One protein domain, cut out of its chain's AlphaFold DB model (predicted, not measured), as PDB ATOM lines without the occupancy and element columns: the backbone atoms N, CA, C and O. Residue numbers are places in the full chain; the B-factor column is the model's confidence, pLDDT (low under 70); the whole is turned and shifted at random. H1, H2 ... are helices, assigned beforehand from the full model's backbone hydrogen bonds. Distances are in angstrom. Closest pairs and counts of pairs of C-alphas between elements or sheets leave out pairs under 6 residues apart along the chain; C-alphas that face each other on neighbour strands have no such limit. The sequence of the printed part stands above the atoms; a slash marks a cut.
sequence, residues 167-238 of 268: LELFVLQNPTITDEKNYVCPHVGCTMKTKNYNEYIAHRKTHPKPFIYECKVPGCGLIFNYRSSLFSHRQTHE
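AT A GLANCE: This is residues 167 to 238 of the 268 residues of the protein "Zinc finger, C2H2 type family protein" of Brugia malayi (UniProt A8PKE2). This model has little regular structure: two small, loop-rich lobes stand end to end, each with a short unnamed strand pairing and one short helix, H1 in the first and H2 in the second. The first lobe holds residues 176 to 204, the second residues 213 to 234. The printed part has 72 residues, with H1 then H2 and no named strand; the class is all helix, with 16 residues in named elements. It is only just loose, close to compact, with a radius of gyration of the C-alphas of 13.8 A, and elongated, spanning 42 by 26 by 21 A.

IN THESE COORDINATES: Residues 167 to 196 hold no named element. H1, residues 197 to 204, begins at C-alpha 197 (54.053, -44.789, -36.662) and measures 10.6 A. H2, residues 227 to 234, measures 10.7 A and ends at C-alpha 234 (27.621, -27.836, -25.538).

HOW THE PARTS SIT: Residues 183 to 184 pair antiparallel with 176 to 177 and with 193 to 194; residues 213 to 214 pair antiparallel with 223 to 224. H1 and H2 are apart. In both, every O i to N i+4 pair is within hydrogen-bond range.

THE WHOLE: The C-alphas farthest apart, of Asn 196 and Glu 238, are 42.0 A apart. The printed part has no cut. The link from H1 to H2, 22 residues, is long. Mean pLDDT of the printed part is 70.1; 28 residues are under 70, among them 167 to 181.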
ATOM      1  N   LEU A 167      41.653 -26.459 -25.410       38.78
ATOM      2  CA  LEU A 167      41.464 -27.395 -24.298       38.78
ATOM      3  C   LEU A 167      39.994 -27.754 -24.128       38.78
ATOM      4  O   LEU A 167      39.662 -28.891 -23.799       38.78
ATOM      5  N   GLU A 168      39.103 -26.812 -24.430       47.00
ATOM      6  CA  GLU A 168      37.690 -27.107 -24.408       47.00
ATOM      7  C   GLU A 168      37.293 -28.123 -25.482       47.00
ATOM      8  O   GLU A 168      36.469 -28.962 -25.176       47.00
ATOM      9  N   LEU A 169      37.886 -28.183 -26.675       51.62
ATOM     10  CA  LEU A 169      37.513 -29.167 -27.705       51.62
ATOM     11  C   LEU A 169      38.587 -30.248 -27.853       51.62
ATOM     12  O   LEU A 169      39.260 -30.334 -28.880       51.62
ATOM     13  N   PHE A 170      38.714 -31.094 -26.830       47.16
ATOM     14  CA  PHE A 170      39.583 -32.265 -26.874       47.16
ATOM     15  C   PHE A 170      39.095 -33.251 -27.941       47.16
ATOM     16  O   PHE A 170      38.025 -33.855 -27.835       47.16
ATOM     17  N   VAL A 171      39.893 -33.413 -28.988       52.69
ATOM     18  CA  VAL A 171      39.791 -34.572 -29.869       52.69
ATOM     19  C   VAL A 171      40.531 -35.710 -29.178       52.69
ATOM     20  O   VAL A 171      41.622 -35.482 -28.656       52.69
ATOM     21  N   LEU A 172      40.037 -36.945 -29.254       52.12
ATOM     22  CA  LEU A 172      40.860 -38.135 -28.984       52.12
ATOM     23  C   LEU A 172      41.932 -38.322 -30.091       52.12
ATOM     24  O   LEU A 172      42.087 -39.393 -30.661       52.12
ATOM     25  N   GLN A 173      42.648 -37.252 -30.460       52.84
ATOM     26  CA  GLN A 173      43.722 -37.234 -31.459       52.84
ATOM     27  C   GLN A 173      45.109 -37.442 -30.859       52.84
ATOM     28  O   GLN A 173      46.101 -37.289 -31.574       52.84
ATOM     29  N   ASN A 174      45.197 -37.849 -29.597       45.91
ATOM     30  CA  ASN A 174      46.395 -38.546 -29.163       45.91
ATOM     31  C   ASN A 174      46.348 -39.972 -29.725       45.91
ATOM     32  O   ASN A 174      45.260 -40.547 -29.796       45.91
ATOM     33  N   PRO A 175      47.483 -40.540 -30.171       50.75
ATOM     34  CA  PRO A 175      47.536 -41.947 -30.537       50.75
ATOM     35  C   PRO A 175      46.942 -42.775 -29.395       50.75
ATOM     36  O   PRO A 175      47.456 -42.749 -28.278       50.75
ATOM     37  N   THR A 176      45.840 -43.479 -29.658       53.50
ATOM     38  CA  THR A 176      45.294 -44.480 -28.742       53.50
ATOM     39  C   THR A 176      46.227 -45.683 -28.783       53.50
ATOM     40  O   THR A 176      46.018 -46.647 -29.518       53.50
ATOM     41  N   ILE A 177      47.319 -45.580 -28.024       55.47
ATOM     42  CA  ILE A 177      48.195 -46.700 -27.697       55.47
ATOM     43  C   ILE A 177      47.369 -47.581 -26.765       55.47
ATOM     44  O   ILE A 177      47.209 -47.284 -25.585       55.47
ATOM     45  N   THR A 178      46.750 -48.609 -27.330       57.31
ATOM     46  CA  THR A 178      46.083 -49.659 -26.560       57.31
ATOM     47  C   THR A 178      46.967 -50.885 -26.710       57.31
ATOM     48  O   THR A 178      47.110 -51.426 -27.804       57.31
ATOM     49  N   ASP A 179      47.652 -51.200 -25.610       52.56
ATOM     50  CA  ASP A 179      48.854 -52.030 -25.486       52.56
ATOM     51  C   ASP A 179      50.112 -51.366 -26.065       52.56
ATOM     52  O   ASP A 179      50.122 -50.918 -27.208       52.56
ATOM     53  N   GLU A 180      51.181 -51.305 -25.263       61.31
ATOM     54  CA  GLU A 180      52.413 -50.487 -25.367       61.31
ATOM     55  C   GLU A 180      53.238 -50.579 -26.682       61.31
ATOM     56  O   GLU A 180      54.399 -50.176 -26.728       61.31
ATOM     57  N   LYS A 181      52.688 -51.107 -27.782       68.50
ATOM     58  CA  LYS A 181      53.404 -51.352 -29.041       68.50
ATOM     59  C   LYS A 181      52.610 -51.116 -30.334       68.50
ATOM     60  O   LYS A 181      53.204 -51.238 -31.403       68.50
ATOM     61  N   ASN A 182      51.312 -50.799 -30.286       75.31
ATOM     62  CA  ASN A 182      50.498 -50.624 -31.499       75.31
ATOM     63  C   ASN A 182      49.756 -49.274 -31.527       75.31
ATOM     64  O   ASN A 182      49.226 -48.813 -30.521       75.31
ATOM     65  N   TYR A 183      49.667 -48.682 -32.717       78.69
ATOM     66  CA  TYR A 183      48.861 -47.512 -33.050       78.69
ATOM     67  C   TYR A 183      47.510 -47.952 -33.619       78.69
ATOM     68  O   TYR A 183      47.463 -48.615 -34.659       78.69
ATOM     69  N   VAL A 184      46.418 -47.563 -32.960       79.44
ATOM     70  CA  VAL A 184      45.044 -47.873 -33.382       79.44
ATOM     71  C   VAL A 184      44.382 -46.634 -33.973       79.44
ATOM     72  O   VAL A 184      44.518 -45.533 -33.443       79.44
ATOM     73  N   CYS A 185      43.666 -46.797 -35.087       79.12
ATOM     74  CA  CYS A 185      42.944 -45.701 -35.720       79.12
ATOM     75  C   CYS A 185      41.686 -45.309 -34.922       79.12
ATOM     76  O   CYS A 185      40.817 -46.151 -34.720       79.12
ATOM     77  N   PRO A 186      41.524 -44.032 -34.530       69.25
ATOM     78  CA  PRO A 186      40.343 -43.564 -33.800       69.25
ATOM     79  C   PRO A 186      39.146 -43.209 -34.707       69.25
ATOM     80  O   PRO A 186      38.184 -42.594 -34.247       69.25
ATOM     81  N   HIS A 187      39.206 -43.518 -36.006       73.38
ATOM     82  CA  HIS A 187      38.094 -43.272 -36.924       73.38
ATOM     83  C   HIS A 187      36.967 -44.283 -36.677       73.38
ATOM     84  O   HIS A 187      37.217 -45.481 -36.542       73.38
ATOM     85  N   VAL A 188      35.723 -43.806 -36.615       71.69
ATOM     86  CA  VAL A 188      34.563 -44.653 -36.306       71.69
ATOM     87  C   VAL A 188      34.407 -45.731 -37.376       71.69
ATOM     88  O   VAL A 188      34.423 -45.435 -38.566       71.69
ATOM     89  N   GLY A 189      34.280 -46.986 -36.946       71.94
ATOM     90  CA  GLY A 189      34.188 -48.134 -37.853       71.94
ATOM     91  C   GLY A 189      35.522 -48.558 -38.477       71.94
ATOM     92  O   GLY A 189      35.546 -49.494 -39.271       71.94
ATOM     93  N   CYS A 190      36.642 -47.921 -38.117       80.00
ATOM     94  CA  CYS A 190      37.963 -48.325 -38.580       80.00
ATOM     95  C   CYS A 190      38.612 -49.317 -37.608       80.00
ATOM     96  O   CYS A 190      38.785 -49.029 -36.428       80.00
ATOM     97  N   THR A 191      39.027 -50.474 -38.120       81.38
ATOM     98  CA  THR A 191      39.705 -51.534 -37.350       81.38
ATOM     99  C   THR A 191      41.226 -51.544 -37.554       81.38
ATOM    100  O   THR A 191      41.906 -52.490 -37.150       81.38
ATOM    101  N   MET A 192      41.782 -50.501 -38.188       82.38
ATOM    102  CA  MET A 192      43.207 -50.430 -38.515       82.38
ATOM    103  C   MET A 192      44.062 -50.328 -37.246       82.38
ATOM    104  O   MET A 192      43.881 -49.426 -36.422       82.38
ATOM    105  N   LYS A 193      45.026 -51.245 -37.134       83.44
ATOM    106  CA  LYS A 193      46.072 -51.280 -36.110       83.44
ATOM    107  C   LYS A 193      47.431 -51.525 -36.773       83.44
ATOM    108  O   LYS A 193      47.559 -52.451 -37.569       83.44
ATOM    109  N   THR A 194      48.447 -50.732 -36.445       82.44
ATOM    110  CA  THR A 194      49.820 -50.914 -36.962       82.44
ATOM    111  C   THR A 194      50.863 -50.679 -35.872       82.44
ATOM    112  O   THR A 194      50.640 -49.913 -34.945       82.44
ATOM    113  N   LYS A 195      52.024 -51.328 -35.975       84.56
ATOM    114  CA  LYS A 195      53.194 -51.074 -35.111       84.56
ATOM    115  C   LYS A 195      54.028 -49.890 -35.599       84.56
ATOM    116  O   LYS A 195      54.837 -49.354 -34.847       84.56
ATOM    117  N   ASN A 196      53.859 -49.502 -36.862       83.56
ATOM    118  CA  ASN A 196      54.648 -48.463 -37.501       83.56
ATOM    119  C   ASN A 196      53.927 -47.114 -37.418       83.56
ATOM    120  O   ASN A 196      52.825 -46.934 -37.941       83.56
ATOM    121  N   TYR A 197      54.585 -46.139 -36.798       80.50
ATOM    122  CA  TYR A 197      54.053 -44.789 -36.662       80.50
ATOM    123  C   TYR A 197      53.811 -44.108 -38.018       80.50
ATOM    124  O   TYR A 197      52.787 -43.453 -38.211       80.50
ATOM    125  N   ASN A 198      54.713 -44.286 -38.987       80.94
ATOM    126  CA  ASN A 198      54.607 -43.614 -40.285       80.94
ATOM    127  C   ASN A 198      53.409 -44.128 -41.098       80.94
ATOM    128  O   ASN A 198      52.700 -43.337 -41.721       80.94
ATOM    129  N   GLU A 199      53.133 -45.433 -41.031       82.50
ATOM    130  CA  GLU A 199      51.940 -46.046 -41.628       82.50
ATOM    131  C   GLU A 199      50.656 -45.546 -40.963       82.50
ATOM    132  O   GLU A 199      49.695 -45.212 -41.653       82.50
ATOM    133  N   TYR A 200      50.649 -45.420 -39.632       82.69
ATOM    134  CA  TYR A 200      49.517 -44.861 -38.894       82.69
ATOM    135  C   TYR A 200      49.211 -43.422 -39.329       82.69
ATOM    136  O   TYR A 200      48.056 -43.082 -39.594       82.69
ATOM    137  N   ILE A 201      50.236 -42.575 -39.455       78.31
ATOM    138  CA  ILE A 201      50.073 -41.183 -39.891       78.31
ATOM    139  C   ILE A 201      49.611 -41.094 -41.347       78.31
ATOM    140  O   ILE A 201      48.755 -40.262 -41.653       78.31
ATOM    141  N   ALA A 202      50.135 -41.935 -42.240       81.50
ATOM    142  CA  ALA A 202      49.685 -41.986 -43.629       81.50
ATOM    143  C   ALA A 202      48.214 -42.422 -43.722       81.50
ATOM    144  O   ALA A 202      47.409 -41.732 -44.342       81.50
ATOM    145  N   HIS A 203      47.838 -43.495 -43.023       83.69
ATOM    146  CA  HIS A 203      46.460 -43.980 -42.957       83.69
ATOM    147  C   HIS A 203      45.496 -42.940 -42.379       83.69
ATOM    148  O   HIS A 203      44.402 -42.742 -42.889       83.69
ATOM    149  N   ARG A 204      45.886 -42.197 -41.338       76.06
ATOM    150  CA  ARG A 204      45.021 -41.141 -40.787       76.06
ATOM    151  C   ARG A 204      44.638 -40.069 -41.804       76.06
ATOM    152  O   ARG A 204      43.594 -39.444 -41.639       76.06
ATOM    153  N   LYS A 205      45.471 -39.844 -42.822       78.69
ATOM    154  CA  LYS A 205      45.210 -38.885 -43.900       78.69
ATOM    155  C   LYS A 205      44.245 -39.429 -44.957       78.69
ATOM    156  O   LYS A 205      43.737 -38.631 -45.735       78.69
ATOM    157  N   THR A 206      43.985 -40.741 -44.990       81.12
ATOM    158  CA  THR A 206      43.048 -41.354 -45.949       81.12
ATOM    159  C   THR A 206      41.593 -41.206 -45.522       81.12
ATOM    160  O   THR A 206      40.701 -41.357 -46.349       81.12
ATOM    161  N   HIS A 207      41.336 -40.911 -44.246       75.12
ATOM    162  CA  HIS A 207      39.977 -40.685 -43.771       75.12
ATOM    163  C   HIS A 207      39.476 -39.301 -44.194       75.12
ATOM    164  O   HIS A 207      40.094 -38.294 -43.824       75.12
ATOM    165  N   PRO A 208      38.324 -39.202 -44.883       64.44
ATOM    166  CA  PRO A 208      37.570 -37.958 -44.882       64.44
ATOM    167  C   PRO A 208      37.154 -37.716 -43.424       64.44
ATOM    168  O   PRO A 208      36.586 -38.610 -42.804       64.44
ATOM    169  N   LYS A 209      37.510 -36.565 -42.825       65.81
ATOM    170  CA  LYS A 209      37.188 -36.244 -41.411       65.81
ATOM    171  C   LYS A 209      35.761 -36.726 -41.075       65.81
ATOM    172  O   LYS A 209      34.823 -36.261 -41.723       65.81
ATOM    173  N   PRO A 210      35.594 -37.632 -40.090       56.25
ATOM    174  CA  PRO A 210      35.458 -37.194 -38.703       56.25
ATOM    175  C   PRO A 210      36.247 -38.046 -37.688       56.25
ATOM    176  O   PRO A 210      36.288 -39.272 -37.754       56.25
ATOM    177  N   PHE A 211      36.858 -37.372 -36.717       63.78
ATOM    178  CA  PHE A 211      37.419 -37.976 -35.507       63.78
ATOM    179  C   PHE A 211      36.423 -37.761 -34.369       63.78
ATOM    180  O   PHE A 211      35.753 -36.735 -34.353       63.78
ATOM    181  N   ILE A 212      36.325 -38.695 -33.426       69.88
ATOM    182  CA  ILE A 212      35.385 -38.568 -32.310       69.88
ATOM    183  C   ILE A 212      35.732 -37.389 -31.385       69.88
ATOM    184  O   ILE A 212      36.886 -37.172 -31.006       69.88
ATOM    185  N   TYR A 213      34.698 -36.634 -31.024       74.62
ATOM    186  CA  TYR A 213      34.724 -35.468 -30.151       74.62
ATOM    187  C   TYR A 213      33.901 -35.762 -28.897       74.62
ATOM    188  O   TYR A 213      32.704 -36.013 -28.997       74.62
ATOM    189  N   GLU A 214      34.511 -35.710 -27.716       75.00
ATOM    190  CA  GLU A 214      33.849 -36.057 -26.451       75.00
ATOM    191  C   GLU A 214      33.418 -34.804 -25.668       75.00
ATOM    192  O   GLU A 214      34.153 -33.817 -25.556       75.00
ATOM    193  N   CYS A 215      32.219 -34.841 -25.091       78.94
ATOM    194  CA  CYS A 215      31.739 -33.832 -24.160       78.94
ATOM    195  C   CYS A 215      32.296 -34.079 -22.751       78.94
ATOM    196  O   CYS A 215      31.953 -35.062 -22.101       78.94
ATOM    197  N   LYS A 216      33.123 -33.147 -22.261       75.88
ATOM    198  CA  LYS A 216      33.776 -33.217 -20.941       75.88
ATOM    199  C   LYS A 216      32.942 -32.642 -19.794       75.88
ATOM    200  O   LYS A 216      33.448 -32.508 -18.685       75.88
ATOM    201  N   VAL A 217      31.673 -32.309 -20.039       75.94
ATOM    202  CA  VAL A 217      30.769 -31.884 -18.965       75.94
ATOM    203  C   VAL A 217      30.554 -33.072 -18.017       75.94
ATOM    204  O   VAL A 217      30.163 -34.147 -18.493       75.94
ATOM    205  N   PRO A 218      30.818 -32.919 -16.703       61.44
ATOM    206  CA  PRO A 218      30.664 -33.998 -15.734       61.44
ATOM    207  C   PRO A 218      29.264 -34.617 -15.805       61.44
ATOM    208  O   PRO A 218      28.262 -33.913 -15.718       61.44
ATOM    209  N   GLY A 219      29.199 -35.936 -16.004       66.31
ATOM    210  CA  GLY A 219      27.939 -36.672 -16.147       66.31
ATOM    211  C   GLY A 219      27.331 -36.693 -17.557       66.31
ATOM    212  O   GLY A 219      26.319 -37.361 -17.742       66.31
ATOM    213  N   CYS A 220      27.923 -36.022 -18.556       77.25
ATOM    214  CA  CYS A 220      27.441 -36.070 -19.941       77.25
ATOM    215  C   CYS A 220      28.153 -37.128 -20.795       77.25
ATOM    216  O   CYS A 220      27.492 -38.010 -21.332       77.25
ATOM    217  N   GLY A 221      29.479 -37.028 -20.960       65.00
ATOM    218  CA  GLY A 221      30.304 -38.032 -21.653       65.00
ATOM    219  C   GLY A 221      29.929 -38.347 -23.111       65.00
ATOM    220  O   GLY A 221      30.423 -39.327 -23.663       65.00
ATOM    221  N   LEU A 222      29.049 -37.563 -23.748       70.31
ATOM    222  CA  LEU A 222      28.555 -37.854 -25.095       70.31
ATOM    223  C   LEU A 222      29.636 -37.654 -26.159       70.31
ATOM    224  O   LEU A 222      30.399 -36.687 -26.120       70.31
ATOM    225  N   ILE A 223      29.657 -38.559 -27.138       72.19
ATOM    226  CA  ILE A 223      30.638 -38.587 -28.221       72.19
ATOM    227  C   ILE A 223      29.966 -38.184 -29.537       72.19
ATOM    228  O   ILE A 223      28.883 -38.659 -29.873       72.19
ATOM    229  N   PHE A 224      30.628 -37.316 -30.296       72.38
ATOM    230  CA  PHE A 224      30.154 -36.767 -31.560       72.38
ATOM    231  C   PHE A 224      31.152 -37.032 -32.673       72.38
ATOM    232  O   PHE A 224      32.359 -36.940 -32.477       72.38
ATOM    233  N   ASN A 225      30.642 -37.270 -33.875       68.19
ATOM    234  CA  ASN A 225      31.493 -37.468 -35.043       68.19
ATOM    235  C   ASN A 225      32.007 -36.123 -35.584       68.19
ATOM    236  O   ASN A 225      33.126 -36.033 -36.065       68.19
ATOM    237  N   TYR A 226      31.251 -35.032 -35.444       69.38
ATOM    238  CA  TYR A 226      31.643 -33.725 -35.981       69.38
ATOM    239  C   TYR A 226      31.868 -32.682 -34.887       69.38
ATOM    240  O   TYR A 226      31.137 -32.626 -33.894       69.38
ATOM    241  N   ARG A 227      32.837 -31.783 -35.120       71.06
ATOM    242  CA  ARG A 227      33.111 -30.638 -34.237       71.06
ATOM    243  C   ARG A 227      31.893 -29.724 -34.112       71.06
ATOM    244  O   ARG A 227      31.613 -29.249 -33.017       71.06
ATOM    245  N   SER A 228      31.165 -29.505 -35.210       71.25
ATOM    246  CA  SER A 228      29.915 -28.735 -35.221       71.25
ATOM    247  C   SER A 228      28.862 -29.363 -34.308       71.25
ATOM    248  O   SER A 228      28.241 -28.656 -33.522       71.25
ATOM    249  N   SER A 229      28.722 -30.690 -34.334       75.12
ATOM    250  CA  SER A 229      27.778 -31.414 -33.480       75.12
ATOM    251  C   SER A 229      28.133 -31.317 -31.992       75.12
ATOM    252  O   SER A 229      27.244 -31.033 -31.192       75.12
ATOM    253  N   LEU A 230      29.412 -31.469 -31.611       79.94
ATOM    254  CA  LEU A 230      29.833 -31.248 -30.217       79.94
ATOM    255  C   LEU A 230      29.608 -29.789 -29.792       79.94
ATOM    256  O   LEU A 230      29.162 -29.536 -28.675       79.94
ATOM    257  N   PHE A 231      29.899 -28.828 -30.670       76.75
ATOM    258  CA  PHE A 231      29.687 -27.411 -30.384       76.75
ATOM    259  C   PHE A 231      28.207 -27.100 -30.125       76.75
ATOM    260  O   PHE A 231      27.883 -26.513 -29.097       76.75
ATOM    261  N   SER A 232      27.297 -27.554 -30.993       73.75
ATOM    262  CA  SER A 232      25.851 -27.407 -30.782       73.75
ATOM    263  C   SER A 232      25.376 -28.111 -29.511       73.75
ATOM    264  O   SER A 232      24.555 -27.565 -28.781       73.75
ATOM    265  N   HIS A 233      25.910 -29.296 -29.215       80.88
ATOM    266  CA  HIS A 233      25.583 -30.024 -27.996       80.88
ATOM    267  C   HIS A 233      26.034 -29.293 -26.722       80.88
ATOM    268  O   HIS A 233      25.311 -29.284 -25.736       80.88
ATOM    269  N   ARG A 234      27.187 -28.617 -26.715       75.00
ATOM    270  CA  ARG A 234      27.621 -27.836 -25.538       75.00
ATOM    271  C   ARG A 234      26.657 -26.726 -25.159       75.00
ATOM    272  O   ARG A 234      26.460 -26.479 -23.973       75.00
ATOM    273  N   GLN A 235      25.987 -26.147 -26.149       74.56
ATOM    274  CA  GLN A 235      24.948 -25.147 -25.914       74.56
ATOM    275  C   GLN A 235      23.717 -25.711 -25.193       74.56
ATOM    276  O   GLN A 235      22.867 -24.939 -24.772       74.56
ATOM    277  N   THR A 236      23.589 -27.036 -25.039       69.00
ATOM    278  CA  THR A 236      22.542 -27.623 -24.191       69.00
ATOM    279  C   THR A 236      22.930 -27.671 -22.714       69.00
ATOM    280  O   THR A 236      22.042 -27.801 -21.877       69.00
ATOM    281  N   HIS A 237      24.228 -27.587 -22.394       70.12
ATOM    282  CA  HIS A 237      24.740 -27.516 -21.017       70.12
ATOM    283  C   HIS A 237      24.793 -26.080 -20.506       70.12
ATOM    284  O   HIS A 237      24.491 -25.824 -19.342       70.12
ATOM    285  N   GLU A 238      25.143 -25.131 -21.375       63.47
ATOM    286  CA  GLU A 238      24.978 -23.710 -21.082       63.47
ATOM    287  C   GLU A 238      23.481 -23.378 -21.125       63.47
ATOM    288  O   GLU A 238      22.844 -23.518 -22.165       63.47
TER     289      GLU A 238